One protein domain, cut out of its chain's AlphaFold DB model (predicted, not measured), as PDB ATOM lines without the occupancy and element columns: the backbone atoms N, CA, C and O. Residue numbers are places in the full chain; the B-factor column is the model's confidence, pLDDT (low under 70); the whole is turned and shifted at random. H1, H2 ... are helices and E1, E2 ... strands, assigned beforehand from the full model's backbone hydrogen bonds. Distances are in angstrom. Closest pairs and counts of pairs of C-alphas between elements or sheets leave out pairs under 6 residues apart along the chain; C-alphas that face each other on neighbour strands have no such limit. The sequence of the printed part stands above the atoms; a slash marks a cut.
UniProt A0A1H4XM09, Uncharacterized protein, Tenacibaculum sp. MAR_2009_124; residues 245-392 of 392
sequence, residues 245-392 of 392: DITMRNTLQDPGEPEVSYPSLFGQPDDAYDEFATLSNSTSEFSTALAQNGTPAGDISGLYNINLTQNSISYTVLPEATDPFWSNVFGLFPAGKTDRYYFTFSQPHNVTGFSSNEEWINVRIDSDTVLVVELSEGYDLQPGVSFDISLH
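Overview. This is residues 245 to 392 of the 392 residues of an uncharacterized protein of Tenacibaculum sp. MAR_2009_124 (UniProt A0A1H4XM09). Two strongly twisted sheets of five strands each stand face to face as a sandwich, one layer made of E2, E1, E8, E11 and E10 and the other of E3, E6, E7, E12 and E9, with the strands of the one crossed at 36 degrees to those of the other. The small hairpin of E4 and E5 lies beyond E3, which runs on into E4, and the short helix H1 grazes the first sheet. The printed part has 148 residues, with the named elements in the order E1, H1, E2, E3, E4, E5, E6, E7, E8, E9, E10, E11, E12; the sheets are antiparallel, in the orders E2, E1, E8, E11, E10 and E3, E6, E7, E12, E9. The class is mostly strand, though only 70 residues, under half, are in named elements. The whole is compact, with a radius of gyration of the C-alphas of 14.7 A, and rounded, spanning 38 by 32 by 30 A.

Arrangement. E1, residues 245 to 253, is an inner strand of the first sheet. Its antiparallel neighbours are E2, residues 275 to 278, an edge strand, with N 246 and O 277 2.8 A apart, and E8, residues 338 to 345, with N 249 and O 342 2.9 A apart. E8 is also the neighbour of E11, residues 370 to 375, with N 341 and O 373 2.9 A apart. E11 forms a hairpin with the other edge strand, E10, residues 361 to 367, where N 364 and O 372 are 2.9 A apart. H1, residues 263 to 266, only grazes this sheet, with residues 263 to 265; it is too short for an O i to N i+4 pair, and its 1 O i to N i+3 pair is within hydrogen-bond range. The second sheet has as edge strands E3, residues 286 to 289, and E9, residues 354 to 356. E3 is the neighbour of E6, residues 304 to 309, with N 289 and O 304 2.8 A apart. E6 forms a hairpin with E7, residues 312 to 317, where N 307 and O 314 are 3.0 A apart. E12, residues 386 to 391, is the neighbour of E7, with N 313 and O 389 2.9 A apart, and of E9, with N 355 and O 390 2.9 A apart. The parts of the two sheets that face each other are 9.8 A centre to centre, their best planes 11 degrees apart. The closest C-alphas of E2 and E3, those of Ala 277 and Phe 286, are 7.0 A apart. E3 runs on into E4, residues 292 to 295, at 26 degrees, and E4 forms a hairpin with E5, residues 298 to 300, with N 292 and O 300 3.0 A apart.

Along the chain. E1 starts at C-alpha 245, (234.476, 300.673, 240.632), and measures 26.4 A from first to last C-alpha. E8 measures 22.2 A, E10 18.9 A, E7 16.8 A, E12 16.7 A, E11 16.4 A and E6 15.9 A. E8 starts at C-alpha 338, (214.576, 285.173, 244.960). E12 ends at C-alpha 391, (217.768, 305.726, 242.980).

Size, cuts and confidence. The two C-alphas farthest apart, those of Gly 256 and Ser 282, are 40.7 A apart. The printed part has no cut and ends at residue 392, the chain's last residue. The link from E7 to E8 is long, residues 318 to 337, and its residues 331 to 332 pair antiparallel with residues 380 to 381. The mean pLDDT of the printed part is 94.7, and no printed residue is under 70.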
ATOM      1  N   ASP A 245     234.367 302.091 240.984       98.44
ATOM      2  CA  ASP A 245     234.476 300.673 240.632       98.44
ATOM      3  C   ASP A 245     233.346 299.884 241.297       98.44
ATOM      4  O   ASP A 245     233.036 300.082 242.475       98.44
ATOM      5  N   ILE A 246     232.760 298.955 240.546       98.62
ATOM      6  CA  ILE A 246     231.629 298.129 240.949       98.62
ATOM      7  C   ILE A 246     232.033 296.664 240.828       98.62
ATOM      8  O   ILE A 246     232.493 296.213 239.780       98.62
ATOM      9  N   THR A 247     231.818 295.899 241.894       98.69
ATOM     10  CA  THR A 247     231.802 294.433 241.848       98.69
ATOM     11  C   THR A 247     230.359 293.956 241.899       98.69
ATOM     12  O   THR A 247     229.644 294.277 242.849       98.69
ATOM     13  N   MET A 248     229.937 293.179 240.906       98.69
ATOM     14  CA  MET A 248     228.628 292.538 240.875       98.69
ATOM     15  C   MET A 248     228.754 291.056 241.226       98.69
ATOM     16  O   MET A 248     229.534 290.324 240.614       98.69
ATOM     17  N   ARG A 249     227.925 290.598 242.166       98.44
ATOM     18  CA  ARG A 249     227.742 289.178 242.481       98.44
ATOM     19  C   ARG A 249     226.278 288.788 242.402       98.44
ATOM     20  O   ARG A 249     225.427 289.447 242.996       98.44
ATOM     21  N   ASN A 250     226.004 287.662 241.748       98.44
ATOM     22  CA  ASN A 250     224.672 287.073 241.722       98.44
ATOM     23  C   ASN A 250     224.521 285.918 242.723       98.44
ATOM     24  O   ASN A 250     225.401 285.056 242.852       98.44
ATOM     25  N   THR A 251     223.380 285.889 243.407       98.19
ATOM     26  CA  THR A 251     222.961 284.772 244.253       98.19
ATOM     27  C   THR A 251     221.515 284.401 243.967       98.19
ATOM     28  O   THR A 251     220.701 285.222 243.554       98.19
ATOM     29  N   LEU A 252     221.192 283.142 244.237       95.88
ATOM     30  CA  LEU A 252     219.864 282.593 244.066       95.88
ATOM     31  C   LEU A 252     219.414 281.924 245.357       95.88
ATOM     32  O   LEU A 252     220.189 281.258 246.047       95.88
ATOM     33  N   GLN A 253     218.132 282.055 245.658       96.50
ATOM     34  CA  GLN A 253     217.495 281.360 246.757       96.50
ATOM     35  C   GLN A 253     216.223 280.683 246.263       96.50
ATOM     36  O   GLN A 253     215.258 281.350 245.894       96.50
ATOM     37  N   ASP A 254     216.221 279.351 246.265       93.31
ATOM     38  CA  ASP A 254     215.018 278.565 245.999       93.31
ATOM     39  C   ASP A 254     214.130 278.456 247.259       93.31
ATOM     40  O   ASP A 254     214.611 278.607 248.390       93.31
ATOM     41  N   PRO A 255     212.823 278.169 247.104       93.25
ATOM     42  CA  PRO A 255     211.883 278.172 248.220       93.25
ATOM     43  C   PRO A 255     212.255 277.162 249.312       93.25
ATOM     44  O   PRO A 255     212.224 275.951 249.100       93.25
ATOM     45  N   GLY A 256     212.540 277.665 250.515       92.94
ATOM     46  CA  GLY A 256     212.899 276.837 251.672       92.94
ATOM     47  C   GLY A 256     214.356 276.363 251.699       92.94
ATOM     48  O   GLY A 256     214.729 275.654 252.633       92.94
ATOM     49  N   GLU A 257     215.168 276.782 250.732       95.81
ATOM     50  CA  GLU A 257     216.598 276.494 250.656       95.81
ATOM     51  C   GLU A 257     217.430 277.709 251.120       95.81
ATOM     52  O   GLU A 257     216.939 278.849 251.147       95.81
ATOM     53  N   PRO A 258     218.688 277.499 251.550       95.94
ATOM     54  CA  PRO A 258     219.601 278.606 251.800       95.94
ATOM     55  C   PRO A 258     219.911 279.362 250.501       95.94
ATOM     56  O   PRO A 258     219.914 278.786 249.415       95.94
ATOM     57  N   GLU A 259     220.203 280.654 250.631       97.00
ATOM     58  CA  GLU A 259     220.779 281.447 249.547       97.00
ATOM     59  C   GLU A 259     222.161 280.897 249.164       97.00
ATOM     60  O   GLU A 259     222.971 280.570 250.036       97.00
ATOM     61  N   VAL A 260     222.419 280.791 247.861       97.75
ATOM     62  CA  VAL A 260     223.668 280.271 247.299       97.75
ATOM     63  C   VAL A 260     224.159 281.158 246.156       97.75
ATOM     64  O   VAL A 260     223.364 281.775 245.452       97.75
ATOM     65  N   SER A 261     225.474 281.230 245.946       97.44
ATOM     66  CA  SER A 261     226.059 281.990 244.835       97.44
ATOM     67  C   SER A 261     225.757 281.326 243.486       97.44
ATOM     68  O   SER A 261     225.715 280.095 243.391       97.44
ATOM     69  N   TYR A 262     225.603 282.113 242.421       95.06
ATOM     70  CA  TYR A 262     225.508 281.587 241.054       95.06
ATOM     71  C   TYR A 262     226.614 280.569 240.702       95.06
ATOM     72  O   TYR A 262     226.283 279.470 240.245       95.06
ATOM     73  N   PRO A 263     227.911 280.837 240.969       94.81
ATOM     74  CA  PRO A 263     228.975 279.862 240.720       94.81
ATOM     75  C   PRO A 263     228.826 278.545 241.492       94.81
ATOM     76  O   PRO A 263     229.191 277.483 240.970       94.81
ATOM     77  N   SER A 264     228.260 278.561 242.703       94.81
ATOM     78  CA  SER A 264     228.089 277.336 243.495       94.81
ATOM     79  C   SER A 264     227.133 276.324 242.847       94.81
ATOM     80  O   SER A 264     227.322 275.117 243.026       94.81
ATOM     81  N   LEU A 265     226.193 276.776 242.001       91.00
ATOM     82  CA  LEU A 265     225.325 275.903 241.194       91.00
ATOM     83  C   LEU A 265     226.132 275.004 240.239       91.00
ATOM     84  O   LEU A 265     225.673 273.934 239.836       91.00
ATOM     85  N   PHE A 266     227.365 275.410 239.928       92.56
ATOM     86  CA  PHE A 266     228.317 274.697 239.081       92.56
ATOM     87  C   PHE A 266     229.497 274.111 239.875       92.56
ATOM     88  O   PHE A 266     230.501 273.692 239.290       92.56
ATOM     89  N   GLY A 267     229.404 274.089 241.208       93.69
ATOM     90  CA  GLY A 267     230.463 273.611 242.096       93.69
ATOM     91  C   GLY A 267     231.732 274.469 242.068       93.69
ATOM     92  O   GLY A 267     232.815 273.943 242.328       93.69
ATOM     93  N   GLN A 268     231.614 275.750 241.713       94.94
ATOM     94  CA  GLN A 268     232.716 276.713 241.739       94.94
ATOM     95  C   GLN A 268     232.746 277.495 243.068       94.94
ATOM     96  O   GLN A 268     231.742 277.509 243.784       94.94
ATOM     97  N   PRO A 269     233.886 278.122 243.426       95.25
ATOM     98  CA  PRO A 269     233.970 279.072 244.538       95.25
ATOM     99  C   PRO A 269     232.968 280.226 244.410       95.25
ATOM    100  O   PRO A 269     232.649 280.633 243.297       95.25
ATOM    101  N   ASP A 270     232.512 280.777 245.537       94.56
ATOM    102  CA  ASP A 270     231.438 281.783 245.561       94.56
ATOM    103  C   ASP A 270     231.750 283.078 244.799       94.56
ATOM    104  O   ASP A 270     230.832 283.752 244.345       94.56
ATOM    105  N   ASP A 271     233.030 283.411 244.653       94.88
ATOM    106  CA  ASP A 271     233.551 284.594 243.964       94.88
ATOM    107  C   ASP A 271     234.000 284.310 242.522       94.88
ATOM    108  O   ASP A 271     234.471 285.204 241.825       94.88
ATOM    109  N   ALA A 272     233.881 283.064 242.047       95.12
ATOM    110  CA  ALA A 272     234.464 282.655 240.770       95.12
ATOM    111  C   ALA A 272     233.873 283.390 239.559       95.12
ATOM    112  O   ALA A 272     234.542 283.480 238.529       95.12
ATOM    113  N   TYR A 273     232.634 283.873 239.684       95.88
ATOM    114  CA  TYR A 273     231.885 284.578 238.643       95.88
ATOM    115  C   TYR A 273     231.533 286.013 239.053       95.88
ATOM    116  O   TYR A 273     230.567 286.561 238.530       95.88
ATOM    117  N   ASP A 274     232.280 286.611 239.985       98.06
ATOM    118  CA  ASP A 274     232.159 288.047 240.236       98.06
ATOM    119  C   ASP A 274     232.527 288.821 238.963       98.06
ATOM    120  O   ASP A 274     233.518 288.520 238.288       98.06
ATOM    121  N   GLU A 275     231.719 289.823 238.641       98.44
ATOM    122  CA  GLU A 275     231.948 290.711 237.507       98.44
ATOM    123  C   GLU A 275     232.369 292.086 238.002       98.44
ATOM    124  O   GLU A 275     231.959 292.535 239.072       98.44
ATOM    125  N   PHE A 276     233.198 292.762 237.213       98.19
ATOM    126  CA  PHE A 276     233.793 294.038 237.587       98.19
ATOM    127  C   PHE A 276     233.532 295.062 236.496       98.19
ATOM    128  O   PHE A 276     233.733 294.773 235.315       98.19
ATOM    129  N   ALA A 277     233.136 296.256 236.909       98.06
ATOM    130  CA  ALA A 277     232.933 297.397 236.037       98.06
ATOM    131  C   ALA A 277     233.400 298.679 236.731       98.06
ATOM    132  O   ALA A 277     233.668 298.687 237.931       98.06
ATOM    133  N   THR A 278     233.463 299.758 235.969       97.81
ATOM    134  CA  THR A 278     233.580 301.118 236.491       97.81
ATOM    135  C   THR A 278     232.347 301.860 235.998       97.81
ATOM    136  O   THR A 278     232.059 301.778 234.805       97.81
ATOM    137  N   LEU A 279     231.621 302.533 236.894       95.94
ATOM    138  CA  LEU A 279     230.400 303.259 236.545       95.94
ATOM    139  C   LEU A 279     230.714 304.298 235.468       95.94
ATOM    140  O   LEU A 279     231.600 305.135 235.665       95.94
ATOM    141  N   SER A 280     229.983 304.257 234.360       92.00
ATOM    142  CA  SER A 280     230.014 305.272 233.319       92.00
ATOM    143  C   SER A 280     228.613 305.543 232.809       92.00
ATOM    144  O   SER A 280     227.952 304.670 232.258       92.00
ATOM    145  N   ASN A 281     228.220 306.811 232.832       84.12
ATOM    146  CA  ASN A 281     226.929 307.215 232.286       84.12
ATOM    147  C   ASN A 281     226.849 307.035 230.752       84.12
ATOM    148  O   ASN A 281     225.770 307.016 230.162       84.12
ATOM    149  N   SER A 282     227.997 306.843 230.090       83.94
ATOM    150  CA  SER A 282     228.091 306.690 228.635       83.94
ATOM    151  C   SER A 282     228.089 305.239 228.135       83.94
ATOM    152  O   SER A 282     227.894 305.001 226.935       83.94
ATOM    153  N   THR A 283     228.327 304.255 229.009       88.69
ATOM    154  CA  THR A 283     228.459 302.842 228.621       88.69
ATOM    155  C   THR A 283     227.968 301.903 229.708       88.69
ATOM    156  O   THR A 283     228.403 302.023 230.841       88.69
ATOM    157  N   SER A 284     227.219 300.869 229.320       93.56
ATOM    158  CA  SER A 284     226.791 299.814 230.246       93.56
ATOM    159  C   SER A 284     227.946 299.114 230.964       93.56
ATOM    160  O   SER A 284     228.900 298.640 230.337       93.56
ATOM    161  N   GLU A 285     227.772 298.957 232.276       97.00
ATOM    162  CA  GLU A 285     228.684 298.280 233.196       97.00
ATOM    163  C   GLU A 285     228.730 296.772 232.956       97.00
ATOM    164  O   GLU A 285     229.810 296.188 232.883       97.00
ATOM    165  N   PHE A 286     227.568 296.126 232.803       97.94
ATOM    166  CA  PHE A 286     227.467 294.671 232.653       97.94
ATOM    167  C   PHE A 286     226.631 294.305 231.427       97.94
ATOM    168  O   PHE A 286     225.531 293.762 231.522       97.94
ATOM    169  N   SER A 287     227.185 294.580 230.245       97.25
ATOM    170  CA  SER A 287     226.514 294.362 228.951       97.25
ATOM    171  C   SER A 287     226.173 292.901 228.619       97.25
ATOM    172  O   SER A 287     225.394 292.656 227.700       97.25
ATOM    173  N   THR A 288     226.749 291.938 229.345       97.19
ATOM    174  CA  THR A 288     226.466 290.496 229.239       97.19
ATOM    175  C   THR A 288     226.520 289.826 230.616       97.19
ATOM    176  O   THR A 288     227.170 288.791 230.774       97.19
ATOM    177  N   ALA A 289     225.886 290.430 231.623       97.69
ATOM    178  CA  ALA A 289     225.863 289.932 232.996       97.69
ATOM    179  C   ALA A 289     225.541 288.428 233.050       97.69
ATOM    180  O   ALA A 289     224.613 287.953 232.393       97.69
ATOM    181  N   LEU A 290     226.288 287.681 233.858       96.62
ATOM    182  CA  LEU A 290     226.273 286.226 234.045       96.62
ATOM    183  C   LEU A 290     226.825 285.393 232.880       96.62
ATOM    184  O   LEU A 290     226.694 284.162 232.893       96.62
ATOM    185  N   ALA A 291     227.445 286.014 231.874       96.44
ATOM    186  CA  ALA A 291     228.103 285.280 230.797       96.44
ATOM    187  C   ALA A 291     229.343 284.549 231.320       96.44
ATOM    188  O   ALA A 291     230.192 285.134 231.984       96.44
ATOM    189  N   GLN A 292     229.469 283.262 231.002       95.44
ATOM    190  CA  GLN A 292     230.570 282.427 231.480       95.44
ATOM    191  C   GLN A 292     230.979 281.418 230.412       95.44
ATOM    192  O   GLN A 292     230.154 280.654 229.919       95.44
ATOM    193  N   ASN A 293     232.270 281.363 230.088       92.00
ATOM    194  CA  ASN A 293     232.802 280.387 229.138       92.00
ATOM    195  C   ASN A 293     233.383 279.174 229.866       92.00
ATOM    196  O   ASN A 293     234.090 279.306 230.866       92.00
ATOM    197  N   GLY A 294     233.148 277.981 229.325       86.69
ATOM    198  CA  GLY A 294     233.742 276.743 229.819       86.69
ATOM    199  C   GLY A 294     233.218 276.291 231.181       86.69
ATOM    200  O   GLY A 294     233.938 275.595 231.902       86.69
ATOM    201  N   THR A 295     231.984 276.654 231.547       87.88
ATOM    202  CA  THR A 295     231.368 276.122 232.770       87.88
ATOM    203  C   THR A 295     231.113 274.614 232.631       87.88
ATOM    204  O   THR A 295     231.017 274.089 231.516       87.88
ATOM    205  N   PRO A 296     230.928 273.878 233.742       84.50
ATOM    206  CA  PRO A 296     230.469 272.487 233.707       84.50
ATOM    207  C   PRO A 296     229.159 272.254 232.932       84.50
ATOM    208  O   PRO A 296     228.906 271.123 232.515       84.50
ATOM    209  N   ALA A 297     228.342 273.295 232.732       82.31
ATOM    210  CA  ALA A 297     227.098 273.251 231.963       82.31
ATOM    211  C   ALA A 297     227.250 273.727 230.501       82.31
ATOM    212  O   ALA A 297     226.274 273.702 229.754       82.31
ATOM    213  N   GLY A 298     228.460 274.110 230.074       87.75
ATOM    214  CA  GLY A 298     228.736 274.712 228.768       87.75
ATOM    215  C   GLY A 298     228.956 276.225 228.840       87.75
ATOM    216  O   GLY A 298     229.099 276.792 229.922       87.75
ATOM    217  N   ASP A 299     229.020 276.870 227.679       91.94
ATOM    218  CA  ASP A 299     229.122 278.329 227.597       91.94
ATOM    219  C   ASP A 299     227.751 278.966 227.878       91.94
ATOM    220  O   ASP A 299     226.723 278.494 227.387       91.94
ATOM    221  N   ILE A 300     227.752 280.039 228.663       94.44
ATOM    222  CA  ILE A 300     226.579 280.808 229.077       94.44
ATOM    223  C   ILE A 300     226.679 282.183 228.421       94.44
ATOM    224  O   ILE A 300     227.674 282.882 228.597       94.44
ATOM    225  N   SER A 301     225.651 282.567 227.665       92.44
ATOM    226  CA  SER A 301     225.609 283.784 226.837       92.44
ATOM    227  C   SER A 301     225.424 285.093 227.621       92.44
ATOM    228  O   SER A 301     225.559 286.163 227.035       92.44
ATOM    229  N   GLY A 302     225.157 285.011 228.930       95.75
ATOM    230  CA  GLY A 302     224.727 286.132 229.774       95.75
ATOM    231  C   GLY A 302     223.206 286.283 229.784       95.75
ATOM    232  O   GLY A 302     222.544 285.881 228.835       95.75
ATOM    233  N   LEU A 303     222.643 286.783 230.881       96.88
ATOM    234  CA  LEU A 303     221.201 286.944 231.081       96.88
ATOM    235  C   LEU A 303     220.748 288.384 230.844       96.88
ATOM    236  O   LEU A 303     219.725 288.604 230.196       96.88
ATOM    237  N   TYR A 304     221.513 289.351 231.349       97.81
ATOM    238  CA  TYR A 304     221.135 290.757 231.322       97.81
ATOM    239  C   TYR A 304     222.202 291.625 230.672       97.81
ATOM    240  O   TYR A 304     223.396 291.372 230.795       97.81
ATOM    241  N   ASN A 305     221.747 292.685 230.023       98.06
ATOM    242  CA  ASN A 305     222.484 293.931 229.956       98.06
ATOM    243  C   ASN A 305     222.045 294.764 231.165       98.06
ATOM    244  O   ASN A 305     220.857 295.079 231.269       98.06
ATOM    245  N   ILE A 306     222.974 295.055 232.074       98.38
ATOM    246  CA  ILE A 306     222.739 295.915 233.236       98.38
ATOM    247  C   ILE A 306     223.499 297.219 233.015       98.38
ATOM    248  O   ILE A 306     224.709 297.206 232.770       98.38
ATOM    249  N   ASN A 307     222.776 298.329 233.076       97.06
ATOM    250  CA  ASN A 307     223.308 299.670 232.871       97.06
ATOM    251  C   ASN A 307     222.926 300.545 234.063       97.06
ATOM    252  O   ASN A 307     221.739 300.693 234.370       97.06
ATOM    253  N   LEU A 308     223.936 301.075 234.736       96.44
ATOM    254  CA  LEU A 308     223.834 301.982 235.858       96.44
ATOM    255  C   LEU A 308     224.104 303.402 235.357       96.44
ATOM    256  O   LEU A 308     224.950 303.636 234.504       96.44
ATOM    257  N   THR A 309     223.392 304.359 235.927       92.19
ATOM    258  CA  THR A 309     223.747 305.779 235.858       92.19
ATOM    259  C   THR A 309     223.969 306.277 237.277       92.19
ATOM    260  O   THR A 309     223.794 305.537 238.250       92.19
ATOM    261  N   GLN A 310     224.284 307.557 237.442       91.19
ATOM    262  CA  GLN A 310     224.374 308.161 238.770       91.19
ATOM    263  C   GLN A 310     223.082 308.058 239.605       91.19
ATOM    264  O   GLN A 310     223.127 308.206 240.823       91.19
ATOM    265  N   ASN A 311     221.932 307.797 238.983       91.50
ATOM    266  CA  ASN A 311     220.616 307.814 239.622       91.50
ATOM    267  C   ASN A 311     219.706 306.641 239.212       91.50
ATOM    268  O   ASN A 311     218.532 306.631 239.577       91.50
ATOM    269  N   SER A 312     220.197 305.656 238.459       93.38
ATOM    270  CA  SER A 312     219.355 304.550 238.002       93.38
ATOM    271  C   SER A 312     220.113 303.241 237.817       93.38
ATOM    272  O   SER A 312     221.333 303.220 237.665       93.38
ATOM    273  N   ILE A 313     219.368 302.136 237.831       97.50
ATOM    274  CA  ILE A 313     219.831 300.813 237.416       97.50
ATOM    275  C   ILE A 313     218.779 300.240 236.472       97.50
ATOM    276  O   ILE A 313     217.618 300.080 236.850       97.50
ATOM    277  N   SER A 314     219.185 299.904 235.256       97.06
ATOM    278  CA  SER A 314     218.317 299.324 234.232       97.06
ATOM    279  C   SER A 314     218.780 297.919 233.873       97.06
ATOM    280  O   SER A 314     219.977 297.644 233.776       97.06
ATOM    281  N   TYR A 315     217.822 297.018 233.683       98.19
ATOM    282  CA  TYR A 315     218.050 295.629 233.299       98.19
ATOM    283  C   TYR A 315     217.335 295.352 231.985       98.19
ATOM    284  O   TYR A 315     216.164 295.683 231.832       98.19
ATOM    285  N   THR A 316     218.007 294.693 231.044       97.81
ATOM    286  CA  THR A 316     217.395 294.195 229.802       97.81
ATOM    287  C   THR A 316     217.764 292.738 229.579       97.81
ATOM    288  O   THR A 316     218.946 292.410 229.491       97.81
ATOM    289  N   VAL A 317     216.767 291.860 229.462       97.56
ATOM    290  CA  VAL A 317     216.971 290.434 229.171       97.56
ATOM    291  C   VAL A 317     217.524 290.272 227.755       97.56
ATOM    292  O   VAL A 317     216.892 290.681 226.780       97.56
ATOM    293  N   LEU A 318     218.689 289.633 227.639       97.19
ATOM    294  CA  LEU A 318     219.395 289.429 226.370       97.19
ATOM    295  C   LEU A 318     219.001 288.156 225.607       97.19
ATOM    296  O   LEU A 318     218.898 288.223 224.380       97.19
ATOM    297  N   PRO A 319     218.836 286.986 226.258       96.56
ATOM    298  CA  PRO A 319     218.700 285.742 225.520       96.56
ATOM    299  C   PRO A 319     217.372 285.648 224.771       96.56
ATOM    300  O   PRO A 319     216.302 285.970 225.286       96.56
ATOM    301  N   GLU A 320     217.443 285.125 223.551       94.62
ATOM    302  CA  GLU A 320     216.269 284.781 222.752       94.62
ATOM    303  C   GLU A 320     215.588 283.517 223.291       94.62
ATOM    304  O   GLU A 320     216.217 282.668 223.924       94.62
ATOM    305  N   ALA A 321     214.318 283.300 222.930       93.56
ATOM    306  CA  ALA A 321     213.558 282.103 223.325       93.56
ATOM    307  C   ALA A 321     214.243 280.769 222.949       93.56
ATOM    308  O   ALA A 321     213.932 279.718 223.507       93.56
ATOM    309  N   THR A 322     215.154 280.797 221.972       94.06
ATOM    310  CA  THR A 322     215.910 279.636 221.484       94.06
ATOM    311  C   THR A 322     217.302 279.493 222.099       94.06
ATOM    312  O   THR A 322     218.070 278.649 221.632       94.06
ATOM    313  N   ASP A 323     217.667 280.316 223.085       94.44
ATOM    314  CA  ASP A 323     218.974 280.238 223.735       94.44
ATOM    315  C   ASP A 323     219.188 278.845 224.367       94.44
ATOM    316  O   ASP A 323     218.317 278.350 225.091       94.44
ATOM    317  N   PRO A 324     220.315 278.168 224.085       90.81
ATOM    318  CA  PRO A 324     220.523 276.786 224.509       90.81
ATOM    319  C   PRO A 324     220.623 276.612 226.030       90.81
ATOM    320  O   PRO A 324     220.380 275.506 226.515       90.81
ATOM    321  N   PHE A 325     220.974 277.667 226.769       91.88
ATOM    322  CA  PHE A 325     221.116 277.640 228.219       91.88
ATOM    323  C   PHE A 325     219.868 278.210 228.908       91.88
ATOM    324  O   PHE A 325     219.231 277.518 229.707       91.88
ATOM    325  N   TRP A 326     219.461 279.430 228.547       92.56
ATOM    326  CA  TRP A 326     218.413 280.180 229.251       92.56
ATOM    327  C   TRP A 326     216.978 279.787 228.874       92.56
ATOM    328  O   TRP A 326     216.054 280.037 229.646       92.56
ATOM    329  N   SER A 327     216.759 279.097 227.748       90.44
ATOM    330  CA  SER A 327     215.401 278.727 227.299       90.44
ATOM    331  C   SER A 327     214.585 277.903 228.304       90.44
ATOM    332  O   SER A 327     213.358 277.893 228.229       90.44
ATOM    333  N   ASN A 328     215.238 277.231 229.258       87.56
ATOM    334  CA  ASN A 328     214.568 276.423 230.281       87.56
ATOM    335  C   ASN A 328     214.145 277.209 231.533       87.56
ATOM    336  O   ASN A 328     213.486 276.624 232.394       87.56
ATOM    337  N   VAL A 329     214.533 278.483 231.664       87.00
ATOM    338  CA  VAL A 329     214.221 279.305 232.848       87.00
ATOM    339  C   VAL A 329     213.252 280.451 232.565       87.00
ATOM    340  O   VAL A 329     212.808 281.094 233.511       87.00
ATOM    341  N   PHE A 330     212.898 280.694 231.299       91.69
ATOM    342  CA  PHE A 330     211.888 281.694 230.955       91.69
ATOM    343  C   PHE A 330     210.519 281.353 231.551       91.69
ATOM    344  O   PHE A 330     210.085 280.196 231.542       91.69
ATOM    345  N   GLY A 331     209.816 282.383 232.015       91.00
ATOM    346  CA  GLY A 331     208.531 282.280 232.691       91.00
ATOM    347  C   GLY A 331     208.474 283.065 233.996       91.00
ATOM    348  O   GLY A 331     209.407 283.763 234.387       91.00
ATOM    349  N   LEU A 332     207.349 282.893 234.688       92.62
ATOM    350  CA  LEU A 332     207.110 283.506 235.985       92.62
ATOM    351  C   LEU A 332     208.049 282.940 237.050       92.62
ATOM    352  O   LEU A 332     208.131 281.719 237.239       92.62
ATOM    353  N   PHE A 333     208.681 283.839 237.795       90.94
ATOM    354  CA  PHE A 333     209.480 283.507 238.962       90.94
ATOM    355  C   PHE A 333     208.623 282.748 239.989       90.94
ATOM    356  O   PHE A 333     207.587 283.263 240.427       90.94
ATOM    357  N   PRO A 334     209.015 281.513 240.363       89.88
ATOM    358  CA  PRO A 334     208.251 280.686 241.286       89.88
ATOM    359  C   PRO A 334     208.064 281.319 242.664       89.88
ATOM    360  O   PRO A 334     208.932 282.034 243.164       89.88
ATOM    361  N   ALA A 335     206.963 280.953 243.320       92.88
ATOM    362  CA  ALA A 335     206.662 281.406 244.670       92.88
ATOM    363  C   ALA A 335     207.771 281.064 245.668       92.88
ATOM    364  O   ALA A 335     208.159 279.901 245.790       92.88
ATOM    365  N   GLY A 336     208.248 282.075 246.398       91.56
ATOM    366  CA  GLY A 336     209.331 281.955 247.379       91.56
ATOM    367  C   GLY A 336     210.745 281.854 246.797       91.56
ATOM    368  O   GLY A 336     211.671 281.602 247.565       91.56
ATOM    369  N   LYS A 337     210.917 282.013 245.476       93.38
ATOM    370  CA  LYS A 337     212.234 282.138 244.844       93.38
ATOM    371  C   LYS A 337     212.685 283.600 244.868       93.38
ATOM    372  O   LYS A 337     211.866 284.503 244.698       93.38
ATOM    373  N   THR A 338     213.979 283.834 245.057       96.06
ATOM    374  CA  THR A 338     214.576 285.173 244.960       96.06
ATOM    375  C   THR A 338     215.906 285.102 244.226       96.06
ATOM    376  O   THR A 338     216.723 284.232 244.521       96.06
ATOM    377  N   ASP A 339     216.106 286.009 243.278       96.94
ATOM    378  CA  ASP A 339     217.376 286.246 242.588       96.94
ATOM    379  C   ASP A 339     217.932 287.594 243.052       96.94
ATOM    380  O   ASP A 339     217.169 288.555 243.177       96.94
ATOM    381  N   ARG A 340     219.224 287.663 243.377       98.31
ATOM    382  CA  ARG A 340     219.840 288.862 243.958       98.31
ATOM    383  C   ARG A 340     221.089 289.266 243.206       98.31
ATOM    384  O   ARG A 340     221.947 288.433 242.930       98.31
ATOM    385  N   TYR A 341     221.222 290.562 242.967       98.62
ATOM    386  CA  TYR A 341     222.416 291.184 242.408       98.62
ATOM    387  C   TYR A 341     222.994 292.119 243.460       98.62
ATOM    388  O   TYR A 341     222.420 293.166 243.754       98.62
ATOM    389  N   TYR A 342     224.107 291.706 244.056       98.69
ATOM    390  CA  TYR A 342     224.881 292.514 244.987       98.69
ATOM    391  C   TYR A 342     225.827 293.395 244.184       98.69
ATOM    392  O   TYR A 342     226.721 292.874 243.520       98.69
ATOM    393  N   PHE A 343     225.659 294.708 244.283       98.75
ATOM    394  CA  PHE A 343     226.581 295.706 243.756       98.75
ATOM    395  C   PHE A 343     227.401 296.265 244.912       98.75
ATOM    396  O   PHE A 343     226.867 296.936 245.794       98.75
ATOM    397  N   THR A 344     228.694 295.951 244.928       98.62
ATOM    398  CA  THR A 344     229.656 296.504 245.886       98.62
ATOM    399  C   THR A 344     230.453 297.610 245.213       98.62
ATOM    400  O   THR A 344     231.168 297.347 244.246       98.62
ATOM    401  N   PHE A 345     230.350 298.823 245.737       98.44
ATOM    402  CA  PHE A 345     231.024 300.014 245.228       98.44
ATOM    403  C   PHE A 345     232.360 300.222 245.950       98.44
ATOM    404  O   PHE A 345     232.481 299.963 247.149       98.44
ATOM    405  N   SER A 346     233.381 300.707 245.239       98.06
ATOM    406  CA  SER A 346     234.700 300.990 245.830       98.06
ATOM    407  C   SER A 346     234.722 302.214 246.748       98.06
ATOM    408  O   SER A 346     235.702 302.428 247.466       98.06
ATOM    409  N   GLN A 347     233.645 303.000 246.746       94.75
ATOM    410  CA  GLN A 347     233.430 304.174 247.581       94.75
ATOM    411  C   GLN A 347     231.983 304.194 248.092       94.75
ATOM    412  O   GLN A 347     231.128 303.552 247.476       94.75
ATOM    413  N   PRO A 348     231.696 304.918 249.190       94.25
ATOM    414  CA  PRO A 348     230.331 305.098 249.653       94.25
ATOM    415  C   PRO A 348     229.408 305.663 248.564       94.25
ATOM    416  O   PRO A 348     229.768 306.619 247.877       94.25
ATOM    417  N   HIS A 349     228.219 305.084 248.425       94.25
ATOM    418  CA  HIS A 349     227.118 305.632 247.647       94.25
ATOM    419  C   HIS A 349     226.230 306.531 248.514       94.25
ATOM    420  O   HIS A 349     226.173 306.392 249.738       94.25
ATOM    421  N   ASN A 350     225.444 307.387 247.869       91.25
ATOM    422  CA  ASN A 350     224.502 308.305 248.509       91.25
ATOM    423  C   ASN A 350     223.045 307.828 248.430       91.25
ATOM    424  O   ASN A 350     222.146 308.598 248.743       91.25
ATOM    425  N   VAL A 351     222.799 306.575 248.027       92.06
ATOM    426  CA  VAL A 351     221.439 306.023 247.942       92.06
ATOM    427  C   VAL A 351     220.775 306.000 249.321       92.06
ATOM    428  O   VAL A 351     221.266 305.369 250.259       92.06
ATOM    429  N   THR A 352     219.628 306.660 249.422       90.12
ATOM    430  CA  THR A 352     218.738 306.712 250.585       90.12
ATOM    431  C   THR A 352     217.405 306.004 250.339       90.12
ATOM    432  O   THR A 352     216.738 305.602 251.298       90.12
ATOM    433  N   GLY A 353     217.045 305.767 249.077       91.25
ATOM    434  CA  GLY A 353     215.902 304.956 248.685       91.25
ATOM    435  C   GLY A 353     215.840 304.668 247.184       91.25
ATOM    436  O   GLY A 353     216.790 304.893 246.435       91.25
ATOM    437  N   PHE A 354     214.721 304.086 246.747       94.50
ATOM    438  CA  PHE A 354     214.500 303.739 245.345       94.50
ATOM    439  C   PHE A 354     213.015 303.755 244.955       94.50
ATOM    440  O   PHE A 354     212.121 303.687 245.804       94.50
ATOM    441  N   SER A 355     212.754 303.793 243.653       93.25
ATOM    442  CA  SER A 355     211.479 303.424 243.036       93.25
ATOM    443  C   SER A 355     211.738 302.484 241.853       93.25
ATOM    444  O   SER A 355     212.848 302.420 241.332       93.25
ATOM    445  N   SER A 356     210.733 301.706 241.447       94.69
ATOM    446  CA  SER A 356     210.827 300.834 240.270       94.69
ATOM    447  C   SER A 356     209.514 300.831 239.499       94.69
ATOM    448  O   SER A 356     208.443 301.058 240.070       94.69
ATOM    449  N   ASN A 357     209.599 300.573 238.196       93.25
ATOM    450  CA  ASN A 357     208.436 300.355 237.342       93.25
ATOM    451  C   ASN A 357     207.802 298.963 237.522       93.25
ATOM    452  O   ASN A 357     206.731 298.731 236.965       93.25
ATOM    453  N   GLU A 358     208.419 298.079 238.311       93.44
ATOM    454  CA  GLU A 358     207.954 296.713 238.553       93.44
ATOM    455  C   GLU A 358     207.739 296.418 240.046       93.44
ATOM    456  O   GLU A 358     208.565 296.740 240.897       93.44
ATOM    457  N   GLU A 359     206.626 295.757 240.385       94.81
ATOM    458  CA  GLU A 359     206.205 295.544 241.785       94.81
ATOM    459  C   GLU A 359     206.961 294.426 242.524       94.81
ATOM    460  O   GLU A 359     206.927 294.353 243.752       94.81
ATOM    461  N   TRP A 360     207.635 293.546 241.786       94.62
ATOM    462  CA  TRP A 360     208.405 292.406 242.306       94.62
ATOM    463  C   TRP A 360     209.903 292.708 242.452       94.62
ATOM    464  O   TRP A 360     210.670 291.801 242.801       94.62
ATOM    465  N   ILE A 361     210.306 293.951 242.167       96.75
ATOM    466  CA  ILE A 361     211.667 294.461 242.330       96.75
ATOM    467  C   ILE A 361     211.775 295.178 243.671       96.75
ATOM    468  O   ILE A 361     210.976 296.053 244.003       96.75
ATOM    469  N   ASN A 362     212.798 294.820 244.436       97.25
ATOM    470  CA  ASN A 362     213.169 295.511 245.661       97.25
ATOM    471  C   ASN A 362     214.652 295.883 245.619       97.25
ATOM    472  O   ASN A 362     215.460 295.135 245.072       97.25
ATOM    473  N   VAL A 363     215.019 297.007 246.231       98.06
ATOM    474  CA  VAL A 363     216.417 297.358 246.481       98.06
ATOM    475  C   VAL A 363     216.645 297.436 247.979       98.06
ATOM    476  O   VAL A 363     215.932 298.126 248.710       98.06
ATOM    477  N   ARG A 364     217.661 296.718 248.447       97.75
ATOM    478  CA  ARG A 364     218.120 296.759 249.832       97.75
ATOM    479  C   ARG A 364     219.461 297.480 249.898       97.75
ATOM    480  O   ARG A 364     220.363 297.189 249.119       97.75
ATOM    481  N   ILE A 365     219.577 298.397 250.849       98.06
ATOM    482  CA  ILE A 365     220.826 299.088 251.170       98.06
ATOM    483  C   ILE A 365     221.458 298.334 252.345       98.06
ATOM    484  O   ILE A 365     220.977 298.433 253.475       98.06
ATOM    485  N   ASP A 366     222.482 297.525 252.071       98.25
ATOM    486  CA  ASP A 366     223.123 296.663 253.079       98.25
ATOM    487  C   ASP A 366     224.229 297.389 253.848       98.25
ATOM    488  O   ASP A 366     224.455 297.119 255.031       98.25
ATOM    489  N   SER A 367     224.906 298.328 253.192       97.88
ATOM    490  CA  SER A 367     225.880 299.240 253.790       97.88
ATOM    491  C   SER A 367     225.933 300.542 252.993       97.88
ATOM    492  O   SER A 367     225.171 300.734 252.054       97.88
ATOM    493  N   ASP A 368     226.856 301.429 253.354       95.94
ATOM    494  CA  ASP A 368     227.219 302.606 252.561       95.94
ATOM    495  C   ASP A 368     227.826 302.260 251.192       95.94
ATOM    496  O   ASP A 368     227.992 303.135 250.363       95.94
ATOM    497  N   THR A 369     228.181 301.001 250.956       98.25
ATOM    498  CA  THR A 369     228.968 300.532 249.808       98.25
ATOM    499  C   THR A 369     228.326 299.334 249.118       98.25
ATOM    500  O   THR A 369     228.917 298.788 248.189       98.25
ATOM    501  N   VAL A 370     227.146 298.888 249.561       98.56
ATOM    502  CA  VAL A 370     226.497 297.677 249.049       98.56
ATOM    503  C   VAL A 370     225.009 297.916 248.830       98.56
ATOM    504  O   VAL A 370     224.242 298.076 249.785       98.56
ATOM    505  N   LEU A 371     224.606 297.819 247.564       98.50
ATOM    506  CA  LEU A 371     223.210 297.726 247.146       98.50
ATOM    507  C   LEU A 371     222.895 296.302 246.703       98.50
ATOM    508  O   LEU A 371     223.717 295.641 246.070       98.50
ATOM    509  N   VAL A 372     221.685 295.841 246.997       98.69
ATOM    510  CA  VAL A 372     221.196 294.532 246.562       98.69
ATOM    511  C   VAL A 372     219.887 294.716 245.821       98.69
ATOM    512  O   VAL A 372     218.893 295.114 246.424       98.69
ATOM    513  N   VAL A 373     219.879 294.406 244.528       98.56
ATOM    514  CA  VAL A 373     218.650 294.332 243.731       98.56
ATOM    515  C   VAL A 373     218.083 292.925 243.864       98.56
ATOM    516  O   VAL A 373     218.764 291.951 243.545       98.56
ATOM    517  N   GLU A 374     216.848 292.809 244.347       98.00
ATOM    518  CA  GLU A 374     216.141 291.547 244.557       98.00
ATOM    519  C   GLU A 374     214.978 291.413 243.566       98.00
ATOM    520  O   GLU A 374     214.085 292.261 243.522       98.00
ATOM    521  N   LEU A 375     214.963 290.313 242.814       96.75
ATOM    522  CA  LEU A 375     213.860 289.911 241.948       96.75
ATOM    523  C   LEU A 375     213.131 288.744 242.608       96.75
ATOM    524  O   LEU A 375     213.751 287.748 242.995       96.75
ATOM    525  N   SER A 376     211.814 288.860 242.746       94.81
ATOM    526  CA  SER A 376     211.005 287.927 243.534       94.81
ATOM    527  C   SER A 376     209.848 287.306 242.741       94.81
ATOM    528  O   SER A 376     209.769 287.414 241.516       94.81
ATOM    529  N   GLU A 377     208.984 286.570 243.445       93.19
ATOM    530  CA  GLU A 377     207.783 285.944 242.887       93.19
ATOM    531  C   GLU A 377     206.960 286.943 242.062       93.19
ATOM    532  O   GLU A 377     206.644 288.035 242.525       93.19
ATOM    533  N   GLY A 378     206.563 286.527 240.859       89.75
ATOM    534  CA  GLY A 378     205.726 287.331 239.964       89.75
ATOM    535  C   GLY A 378     206.476 287.975 238.803       89.75
ATOM    536  O   GLY A 378     205.840 288.254 237.791       89.75
ATOM    537  N   TYR A 379     207.805 288.103 238.880       93.38
ATOM    538  CA  TYR A 379     208.601 288.559 237.742       93.38
ATOM    539  C   TYR A 379     208.479 287.598 236.552       93.38
ATOM    540  O   TYR A 379     208.803 286.414 236.674       93.38
ATOM    541  N   ASP A 380     208.011 288.091 235.404       94.00
ATOM    542  CA  ASP A 380     207.907 287.304 234.172       94.00
ATOM    543  C   ASP A 380     209.181 287.444 233.335       94.00
ATOM    544  O   ASP A 380     209.319 288.349 232.510       94.00
ATOM    545  N   LEU A 381     210.131 286.531 233.547       94.62
ATOM    546  CA  LEU A 381     211.376 286.506 232.792       94.62
ATOM    547  C   LEU A 381     211.095 286.016 231.366       94.62
ATOM    548  O   LEU A 381     211.028 284.811 231.111       94.62
ATOM    549  N   GLN A 382     210.953 286.953 230.432       95.19
ATOM    550  CA  GLN A 382     210.775 286.682 229.004       95.19
ATOM    551  C   GLN A 382     211.864 287.374 228.173       95.19
ATOM    552  O   GLN A 382     212.398 288.403 228.592       95.19
ATOM    553  N   PRO A 383     212.176 286.852 226.972       95.62
ATOM    554  CA  PRO A 383     213.079 287.521 226.040       95.62
ATOM    555  C   PRO A 383     212.690 288.984 225.796       95.62
ATOM    556  O   PRO A 383     211.533 289.279 225.485       95.62
ATOM    557  N   GLY A 384     213.665 289.888 225.908       93.06
ATOM    558  CA  GLY A 384     213.500 291.314 225.629       93.06
ATOM    559  C   GLY A 384     212.728 292.121 226.678       93.06
ATOM    560  O   GLY A 384     212.480 293.300 226.437       93.06
ATOM    561  N   VAL A 385     212.342 291.529 227.814       95.25
ATOM    562  CA  VAL A 385     211.790 292.289 228.949       95.25
ATOM    563  C   VAL A 385     212.881 293.166 229.562       95.25
ATOM    564  O   VAL A 385     214.046 292.769 229.633       95.25
ATOM    565  N   SER A 386     212.486 294.354 230.011       96.81
ATOM    566  CA  SER A 386     213.345 295.289 230.723       96.81
ATOM    567  C   SER A 386     212.613 295.909 231.906       96.81
ATOM    568  O   SER A 386     211.392 296.058 231.867       96.81
ATOM    569  N   PHE A 387     213.366 296.299 232.926       96.75
ATOM    570  CA  PHE A 387     212.858 297.081 234.048       96.75
ATOM    571  C   PHE A 387     213.889 298.111 234.493       96.75
ATOM    572  O   PHE A 387     215.090 297.946 234.259       96.75
ATOM    573  N   ASP A 388     213.392 299.147 235.157       95.88
ATOM    574  CA  ASP A 388     214.158 300.306 235.579       95.88
ATOM    575  C   ASP A 388     213.959 300.543 237.077       95.88
ATOM    576  O   ASP A 388     212.868 300.376 237.644       95.88
ATOM    577  N   ILE A 389     215.048 300.930 237.724       96.94
ATOM    578  CA  ILE A 389     215.107 301.325 239.124       96.94
ATOM    579  C   ILE A 389     215.640 302.750 239.148       96.94
ATOM    580  O   ILE A 389     216.740 302.992 238.660       96.94
ATOM    581  N   SER A 390     214.896 303.674 239.745       92.75
ATOM    582  CA  SER A 390     215.392 305.016 240.052       92.75
ATOM    583  C   SER A 390     215.895 305.047 241.491       92.75
ATOM    584  O   SER A 390     215.190 304.621 242.407       92.75
ATOM    585  N   LEU A 391     217.107 305.546 241.690       92.75
ATOM    586  CA  LEU A 391     217.768 305.726 242.980       92.75
ATOM    587  C   LEU A 391     217.588 307.177 243.442       92.75
ATOM    588  O   LEU A 391     217.570 308.091 242.617       92.75
ATOM    589  N   HIS A 392     217.460 307.386 244.749       85.56
ATOM    590  CA  HIS A 392     217.410 308.702 245.395       85.56
ATOM    591  C   HIS A 392     218.102 308.664 246.751       85.56
ATOM    592  O   HIS A 392     218.312 307.541 247.263       85.56
TER     593      HIS A 392